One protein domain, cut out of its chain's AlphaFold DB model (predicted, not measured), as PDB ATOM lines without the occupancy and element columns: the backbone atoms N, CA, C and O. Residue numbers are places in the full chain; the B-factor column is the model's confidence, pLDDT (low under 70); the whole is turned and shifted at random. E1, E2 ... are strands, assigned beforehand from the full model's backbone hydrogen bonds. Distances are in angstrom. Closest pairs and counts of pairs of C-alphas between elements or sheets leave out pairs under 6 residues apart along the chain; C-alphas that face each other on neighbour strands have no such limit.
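AT A GLANCE: This is residues 90 to 149 of the 149 residues of an uncharacterized protein of Thalassocella blandensis (UniProt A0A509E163). A small, twisted sheet, the meander E3 - E4 - E5 (each strand the antiparallel neighbour of the one before), has the hairpin of E1 and E2 loosely at its E3 side, while residues 139 to 149 stick out as a tail. The 60 printed residues hold five named strands, E1 to E5 in order, and no named helix: all strand, though under half are in named elements. The whole is only just loose, close to extended (radius of gyration of the C-alphas 15.2 A), spanning 46 by 27 by 19 A.

IN THESE COORDINATES: Find C-alpha 118 at (12.727, 30.386, -5.078); from there E4 runs 18.4 A to residue 125, bending by 82 degrees at residue 121. E3 is residues 111 to 115, 10.6 A; E5, residues 131 to 135, 13.0 A, ends at (13.273, 38.512, 1.993). E1, residues 98 to 101, and E2, residues 104 to 107, measure 10.0 A and 10.1 A.

HOW THE PARTS SIT: Inner strand E4 forms antiparallel hairpins with E3, at 161 degrees (N 115 and O 118, 2.9 A), and E5, at 162 degrees (N 132 and O 124, 2.7 A). In the E1 and E2 hairpin, antiparallel at 150 degrees, look at N 106 and O 99, 2.8 A. The closest C-alphas of E2 and E3, Tyr 106 and Ile 112, are 6.8 A apart.

THE WHOLE: The printed part has no cut, and its links are tight. The C-alphas farthest apart, of Trp 92 and Glu 149, are 47.9 A apart. Residues 138 to 149 have pLDDT under 70.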
ATOM      1  N   PHE A  90      12.377  42.933  14.913       76.94
ATOM      2  CA  PHE A  90      11.434  43.896  15.473       76.94
ATOM      3  C   PHE A  90      11.077  43.482  16.899       76.94
ATOM      4  O   PHE A  90      10.844  42.305  17.166       76.94
ATOM      5  N   SER A  91      11.002  44.448  17.814       77.31
ATOM      6  CA  SER A  91      10.569  44.184  19.193       77.31
ATOM      7  C   SER A  91       9.080  43.839  19.283       77.31
ATOM      8  O   SER A  91       8.655  43.224  20.253       77.31
ATOM      9  N   TRP A  92       8.284  44.215  18.277       76.38
ATOM     10  CA  TRP A  92       6.863  43.890  18.183       76.38
ATOM     11  C   TRP A  92       6.635  42.830  17.101       76.38
ATOM     12  O   TRP A  92       6.406  43.129  15.931       76.38
ATOM     13  N   LEU A  93       6.692  41.561  17.481       80.56
ATOM     14  CA  LEU A  93       6.304  40.485  16.576       80.56
ATOM     15  C   LEU A  93       4.780  40.297  16.595       80.56
ATOM     16  O   LEU A  93       4.108  40.601  17.583       80.56
ATOM     17  N   ARG A  94       4.201  39.861  15.472       81.12
ATOM     18  CA  ARG A  94       2.745  39.726  15.303       81.12
ATOM     19  C   ARG A  94       2.380  38.280  14.988       81.12
ATOM     20  O   ARG A  94       3.054  37.626  14.204       81.12
ATOM     21  N   TYR A  95       1.271  37.815  15.557       84.31
ATOM     22  CA  TYR A  95       0.702  36.494  15.262       84.31
ATOM     23  C   TYR A  95      -0.040  36.441  13.923       84.31
ATOM     24  O   TYR A  95      -0.114  35.382  13.300       84.31
ATOM     25  N   LYS A  96      -0.598  37.585  13.506       87.50
ATOM     26  CA  LYS A  96      -1.378  37.773  12.281       87.50
ATOM     27  C   LYS A  96      -0.884  39.015  11.552       87.50
ATOM     28  O   LYS A  96      -0.723  40.068  12.173       87.50
ATOM     29  N   LEU A  97      -0.666  38.888  10.247       88.12
ATOM     30  CA  LEU A  97      -0.253  39.972   9.360       88.12
ATOM     31  C   LEU A  97      -1.106  39.936   8.093       88.12
ATOM     32  O   LEU A  97      -1.336  38.874   7.521       88.12
ATOM     33  N   LEU A  98      -1.550  41.114   7.660       91.69
ATOM     34  CA  LEU A  98      -2.041  41.346   6.309       91.69
ATOM     35  C   LEU A  98      -0.906  42.024   5.550       91.69
ATOM     36  O   LEU A  98      -0.512  43.139   5.903       91.69
ATOM     37  N   VAL A  99      -0.347  41.344   4.555       91.38
ATOM     38  CA  VAL A  99       0.766  41.878   3.767       91.38
ATOM     39  C   VAL A  99       0.228  42.435   2.457       91.38
ATOM     40  O   VAL A  99      -0.612  41.810   1.815       91.38
ATOM     41  N   VAL A 100       0.706  43.616   2.066       93.75
ATOM     42  CA  VAL A 100       0.325  44.266   0.809       93.75
ATOM     43  C   VAL A 100       1.540  44.330  -0.108       93.75
ATOM     44  O   VAL A 100       2.506  45.030   0.197       93.75
ATOM     45  N   VAL A 101       1.501  43.604  -1.228       91.50
ATOM     46  CA  VAL A 101       2.574  43.582  -2.240       91.50
ATOM     47  C   VAL A 101       1.959  43.787  -3.618       91.50
ATOM     48  O   VAL A 101       1.028  43.086  -4.002       91.50
ATOM     49  N   GLY A 102       2.453  44.780  -4.366       89.50
ATOM     50  CA  GLY A 102       1.965  45.070  -5.722       89.50
ATOM     51  C   GLY A 102       0.467  45.398  -5.800       89.50
ATOM     52  O   GLY A 102      -0.155  45.118  -6.815       89.50
ATOM     53  N   GLY A 103      -0.124  45.930  -4.724       93.69
ATOM     54  CA  GLY A 103      -1.565  46.201  -4.631       93.69
ATOM     55  C   GLY A 103      -2.434  44.991  -4.261       93.69
ATOM     56  O   GLY A 103      -3.633  45.158  -4.066       93.69
ATOM     57  N   ASN A 104      -1.850  43.799  -4.112       95.00
ATOM     58  CA  ASN A 104      -2.551  42.596  -3.665       95.00
ATOM     59  C   ASN A 104      -2.444  42.425  -2.150       95.00
ATOM     60  O   ASN A 104      -1.439  42.805  -1.544       95.00
ATOM     61  N   PHE A 105      -3.467  41.816  -1.557       95.94
ATOM     62  CA  PHE A 105      -3.549  41.525  -0.131       95.94
ATOM     63  C   PHE A 105      -3.288  40.040   0.122       95.94
ATOM     64  O   PHE A 105      -3.936  39.184  -0.473       95.94
ATOM     65  N   TYR A 106      -2.374  39.746   1.043       94.31
ATOM     66  CA  TYR A 106      -1.979  38.393   1.422       94.31
ATOM     67  C   TYR A 106      -2.230  38.194   2.914       94.31
ATOM     68  O   TYR A 106      -1.708  38.944   3.743       94.31
ATOM     69  N   TYR A 107      -3.031  37.190   3.257       93.88
ATOM     70  CA  TYR A 107      -3.376  36.844   4.633       93.88
ATOM     71  C   TYR A 107      -3.136  35.351   4.849       93.88
ATOM     72  O   TYR A 107      -3.564  34.544   4.029       93.88
ATOM     73  N   GLU A 108      -2.410  34.997   5.917       90.00
ATOM     74  CA  GLU A 108      -1.995  33.610   6.212       90.00
ATOM     75  C   GLU A 108      -1.366  32.904   4.989       90.00
ATOM     76  O   GLU A 108      -1.614  31.734   4.715       90.00
ATOM     77  N   THR A 109      -0.559  33.643   4.220       93.38
ATOM     78  CA  THR A 109       0.113  33.158   3.008       93.38
ATOM     79  C   THR A 109       1.618  33.041   3.273       93.38
ATOM     80  O   THR A 109       2.287  34.074   3.327       93.38
ATOM     81  N   PRO A 110       2.172  31.823   3.450       92.69
ATOM     82  CA  PRO A 110       3.586  31.648   3.780       92.69
ATOM     83  C   PRO A 110       4.528  32.163   2.693       92.69
ATOM     84  O   PRO A 110       5.511  32.809   3.015       92.69
ATOM     85  N   ILE A 111       4.231  31.949   1.410       95.12
ATOM     86  CA  ILE A 111       5.055  32.447   0.297       95.12
ATOM     87  C   ILE A 111       4.259  33.510  -0.453       95.12
ATOM     88  O   ILE A 111       3.298  33.202  -1.151       95.12
ATOM     89  N   ILE A 112       4.651  34.771  -0.288       95.31
ATOM     90  CA  ILE A 112       3.938  35.937  -0.834       95.31
ATOM     91  C   ILE A 112       4.390  36.217  -2.266       95.31
ATOM     92  O   ILE A 112       3.583  36.558  -3.130       95.31
ATOM     93  N   LEU A 113       5.692  36.070  -2.519       93.50
ATOM     94  CA  LEU A 113       6.291  36.231  -3.837       93.50
ATOM     95  C   LEU A 113       7.335  35.142  -4.060       93.50
ATOM     96  O   LEU A 113       8.205  34.933  -3.215       93.50
ATOM     97  N   GLN A 114       7.274  34.504  -5.225       93.19
ATOM     98  CA  GLN A 114       8.192  33.458  -5.661       93.19
ATOM     99  C   GLN A 114       8.664  33.753  -7.086       93.19
ATOM    100  O   GLN A 114       7.887  34.228  -7.912       93.19
ATOM    101  N   SER A 115       9.928  33.454  -7.376       89.75
ATOM    102  CA  SER A 115      10.520  33.574  -8.711       89.75
ATOM    103  C   SER A 115      11.383  32.347  -8.993       89.75
ATOM    104  O   SER A 115      12.183  31.969  -8.143       89.75
ATOM    105  N   PHE A 116      11.200  31.695 -10.145       89.69
ATOM    106  CA  PHE A 116      11.930  30.472 -10.539       89.69
ATOM    107  C   PHE A 116      11.967  29.363  -9.468       89.69
ATOM    108  O   PHE A 116      12.971  28.687  -9.291       89.69
ATOM    109  N   GLY A 117      10.877  29.181  -8.714       89.69
ATOM    110  CA  GLY A 117      10.838  28.192  -7.625       89.69
ATOM    111  C   GLY A 117      11.437  28.674  -6.299       89.69
ATOM    112  O   GLY A 117      11.251  28.016  -5.281       89.69
ATOM    113  N   CYS A 118      12.101  29.830  -6.274       89.44
ATOM    114  CA  CYS A 118      12.727  30.386  -5.078       89.44
ATOM    115  C   CYS A 118      11.807  31.416  -4.397       89.44
ATOM    116  O   CYS A 118      11.353  32.360  -5.060       89.44
ATOM    117  N   PRO A 119      11.527  31.286  -3.085       93.19
ATOM    118  CA  PRO A 119      10.778  32.300  -2.354       93.19
ATOM    119  C   PRO A 119      11.581  33.607  -2.301       93.19
ATOM    120  O   PRO A 119      12.756  33.630  -1.938       93.19
ATOM    121  N   VAL A 120      10.935  34.707  -2.679       92.56
ATOM    122  CA  VAL A 120      11.509  36.060  -2.674       92.56
ATOM    123  C   VAL A 120      11.025  36.834  -1.459       92.56
ATOM    124  O   VAL A 120      11.811  37.507  -0.801       92.56
ATOM    125  N   ILE A 121       9.733  36.730  -1.147       92.81
ATOM    126  CA  ILE A 121       9.122  37.309   0.050       92.81
ATOM    127  C   ILE A 121       8.297  36.204   0.686       92.81
ATOM    128  O   ILE A 121       7.358  35.698   0.064       92.81
ATOM    129  N   TRP A 122       8.647  35.821   1.907       94.44
ATOM    130  CA  TRP A 122       7.951  34.754   2.611       94.44
ATOM    131  C   TRP A 122       7.887  35.022   4.111       94.44
ATOM    132  O   TRP A 122       8.622  35.848   4.659       94.44
ATOM    133  N   LEU A 123       6.950  34.344   4.757       92.94
ATOM    134  CA  LEU A 123       6.701  34.372   6.180       92.94
ATOM    135  C   LEU A 123       6.958  32.984   6.754       92.94
ATOM    136  O   LEU A 123       6.469  31.984   6.230       92.94
ATOM    137  N   GLU A 124       7.672  32.943   7.869       91.94
ATOM    138  CA  GLU A 124       7.844  31.739   8.682       91.94
ATOM    139  C   GLU A 124       7.340  32.006  10.094       91.94
ATOM    140  O   GLU A 124       7.300  33.152  10.538       91.94
ATOM    141  N   ARG A 125       6.932  30.955  10.801       90.69
ATOM    142  CA  ARG A 125       6.574  31.061  12.214       90.69
ATOM    143  C   ARG A 125       7.773  30.653  13.056       90.69
ATOM    144  O   ARG A 125       8.407  29.644  12.760       90.69
ATOM    145  N   ASP A 126       8.084  31.448  14.073       89.31
ATOM    146  CA  ASP A 126       9.078  31.065  15.073       89.31
ATOM    147  C   ASP A 126       8.499  30.058  16.086       89.31
ATOM    148  O   ASP A 126       7.319  29.700  16.044       89.31
ATOM    149  N   GLU A 127       9.336  29.615  17.024       91.06
ATOM    150  CA  GLU A 127       8.973  28.677  18.098       91.06
ATOM    151  C   GLU A 127       7.808  29.178  18.972       91.06
ATOM    152  O   GLU A 127       7.060  28.385  19.540       91.06
ATOM    153  N   ASN A 128       7.622  30.498  19.049       89.75
ATOM    154  CA  ASN A 128       6.561  31.153  19.810       89.75
ATOM    155  C   ASN A 128       5.349  31.506  18.935       89.75
ATOM    156  O   ASN A 128       4.461  32.238  19.383       89.75
ATOM    157  N   ASN A 129       5.290  30.983  17.706       88.94
ATOM    158  CA  ASN A 129       4.228  31.192  16.724       88.94
ATOM    159  C   ASN A 129       4.126  32.633  16.172       88.94
ATOM    160  O   ASN A 129       3.102  33.014  15.590       88.94
ATOM    161  N   TYR A 130       5.171  33.447  16.319       89.56
ATOM    162  CA  TYR A 130       5.232  34.769  15.704       89.56
ATOM    163  C   TYR A 130       5.624  34.696  14.228       89.56
ATOM    164  O   TYR A 130       6.493  33.917  13.853       89.56
ATOM    165  N   LEU A 131       5.025  35.553  13.395       89.00
ATOM    166  CA  LEU A 131       5.384  35.662  11.981       89.00
ATOM    167  C   LEU A 131       6.691  36.445  11.798       89.00
ATOM    168  O   LEU A 131       6.807  37.602  12.211       89.00
ATOM    169  N   MET A 132       7.637  35.818  11.110       89.06
ATOM    170  CA  MET A 132       8.940  36.342  10.725       89.06
ATOM    171  C   MET A 132       8.941  36.651   9.232       89.06
ATOM    172  O   MET A 132       8.672  35.772   8.418       89.06
ATOM    173  N   LEU A 133       9.241  37.902   8.871       88.69
ATOM    174  CA  LEU A 133       9.395  38.301   7.476       88.69
ATOM    175  C   LEU A 133      10.792  37.951   6.982       88.69
ATOM    176  O   LEU A 133      11.789  38.451   7.505       88.69
ATOM    177  N   ASN A 134      10.828  37.177   5.913       89.44
ATOM    178  CA  ASN A 134      12.030  36.856   5.185       89.44
ATOM    179  C   ASN A 134      11.972  37.471   3.785       89.44
ATOM    180  O   ASN A 134      10.918  37.537   3.144       89.44
ATOM    181  N   LEU A 135      13.128  37.932   3.316       88.19
ATOM    182  CA  LEU A 135      13.273  38.512   1.993       88.19
ATOM    183  C   LEU A 135      14.584  38.056   1.369       88.19
ATOM    184  O   LEU A 135      15.646  38.151   1.984       88.19
ATOM    185  N   TYR A 136      14.498  37.609   0.125       85.00
ATOM    186  CA  TYR A 136      15.647  37.366  -0.722       85.00
ATOM    187  C   TYR A 136      15.757  38.520  -1.712       85.00
ATOM    188  O   TYR A 136      14.919  38.691  -2.598       85.00
ATOM    189  N   ALA A 137      16.778  39.357  -1.535       72.50
ATOM    190  CA  ALA A 137      17.057  40.424  -2.480       72.50
ATOM    191  C   ALA A 137      17.740  39.813  -3.708       72.50
ATOM    192  O   ALA A 137      18.909  39.436  -3.651       72.50
ATOM    193  N   ILE A 138      17.003  39.709  -4.813       67.12
ATOM    194  CA  ILE A 138      17.584  39.327  -6.098       67.12
ATOM    195  C   ILE A 138      18.451  40.501  -6.559       67.12
ATOM    196  O   ILE A 138      17.933  41.548  -6.954       67.12
ATOM    197  N   GLU A 139      19.772  40.351  -6.492       59.78
ATOM    198  CA  GLU A 139      20.662  41.262  -7.203       59.78
ATOM    199  C   GLU A 139      20.404  41.094  -8.701       59.78
ATOM    200  O   GLU A 139      20.524  39.994  -9.248       59.78
ATOM    201  N   GLN A 140      20.054  42.188  -9.380       48.50
ATOM    202  CA  GLN A 140      20.171  42.234 -10.829       48.50
ATOM    203  C   GLN A 140      21.657  42.088 -11.153       48.50
ATOM    204  O   GLN A 140      22.397  43.071 -11.168       48.50
ATOM    205  N   ARG A 141      22.108  40.859 -11.417       44.12
ATOM    206  CA  ARG A 141      23.293  40.682 -12.246       44.12
ATOM    207  C   ARG A 141      22.940  41.339 -13.571       44.12
ATOM    208  O   ARG A 141      22.034  40.882 -14.265       44.12
ATOM    209  N   THR A 142      23.596  42.451 -13.888       37.41
ATOM    210  CA  THR A 142      23.620  42.964 -15.257       37.41
ATOM    211  C   THR A 142      23.937  41.783 -16.163       37.41
ATOM    212  O   THR A 142      24.898  41.060 -15.899       37.41
ATOM    213  N   ALA A 143      23.079  41.544 -17.152       34.22
ATOM    214  CA  ALA A 143      23.209  40.457 -18.105       34.22
ATOM    215  C   ALA A 143      24.607  40.493 -18.741       34.22
ATOM    216  O   ALA A 143      24.872  41.303 -19.622       34.22
ATOM    217  N   ALA A 144      25.513  39.661 -18.237       37.38
ATOM    218  CA  ALA A 144      26.831  39.457 -18.824       37.38
ATOM    219  C   ALA A 144      27.200  37.975 -18.943       37.38
ATOM    220  O   ALA A 144      28.022  37.653 -19.783       37.38
ATOM    221  N   HIS A 145      26.578  37.052 -18.195       39.34
ATOM    222  CA  HIS A 145      26.985  35.640 -18.226       39.34
ATOM    223  C   HIS A 145      25.815  34.667 -18.050       39.34
ATOM    224  O   HIS A 145      25.743  33.952 -17.057       39.34
ATOM    225  N   LEU A 146      24.894  34.647 -19.014       37.06
ATOM    226  CA  LEU A 146      23.990  33.511 -19.233       37.06
ATOM    227  C   LEU A 146      23.973  33.165 -20.727       37.06
ATOM    228  O   LEU A 146      22.951  33.259 -21.391       37.06
ATOM    229  N   HIS A 147      25.147  32.816 -21.244       33.47
ATOM    230  CA  HIS A 147      25.308  31.921 -22.382       33.47
ATOM    231  C   HIS A 147      26.564  31.111 -22.109       33.47
ATOM    232  O   HIS A 147      27.660  31.559 -22.412       33.47
ATOM    233  N   GLU A 148      26.385  29.973 -21.462       33.84
ATOM    234  CA  GLU A 148      27.184  28.775 -21.687       33.84
ATOM    235  C   GLU A 148      26.300  27.610 -21.231       33.84
ATOM    236  O   GLU A 148      25.703  27.658 -20.152       33.84
ATOM    237  N   GLU A 149      26.083  26.706 -22.183       39.00
ATOM    238  CA  GLU A 149      25.118  25.602 -22.199       39.00
ATOM    239  C   GLU A 149      25.434  24.501 -21.180       39.00
ATOM    240  O   GLU A 149      26.633  24.252 -20.913       39.00
TER     241      GLU A 149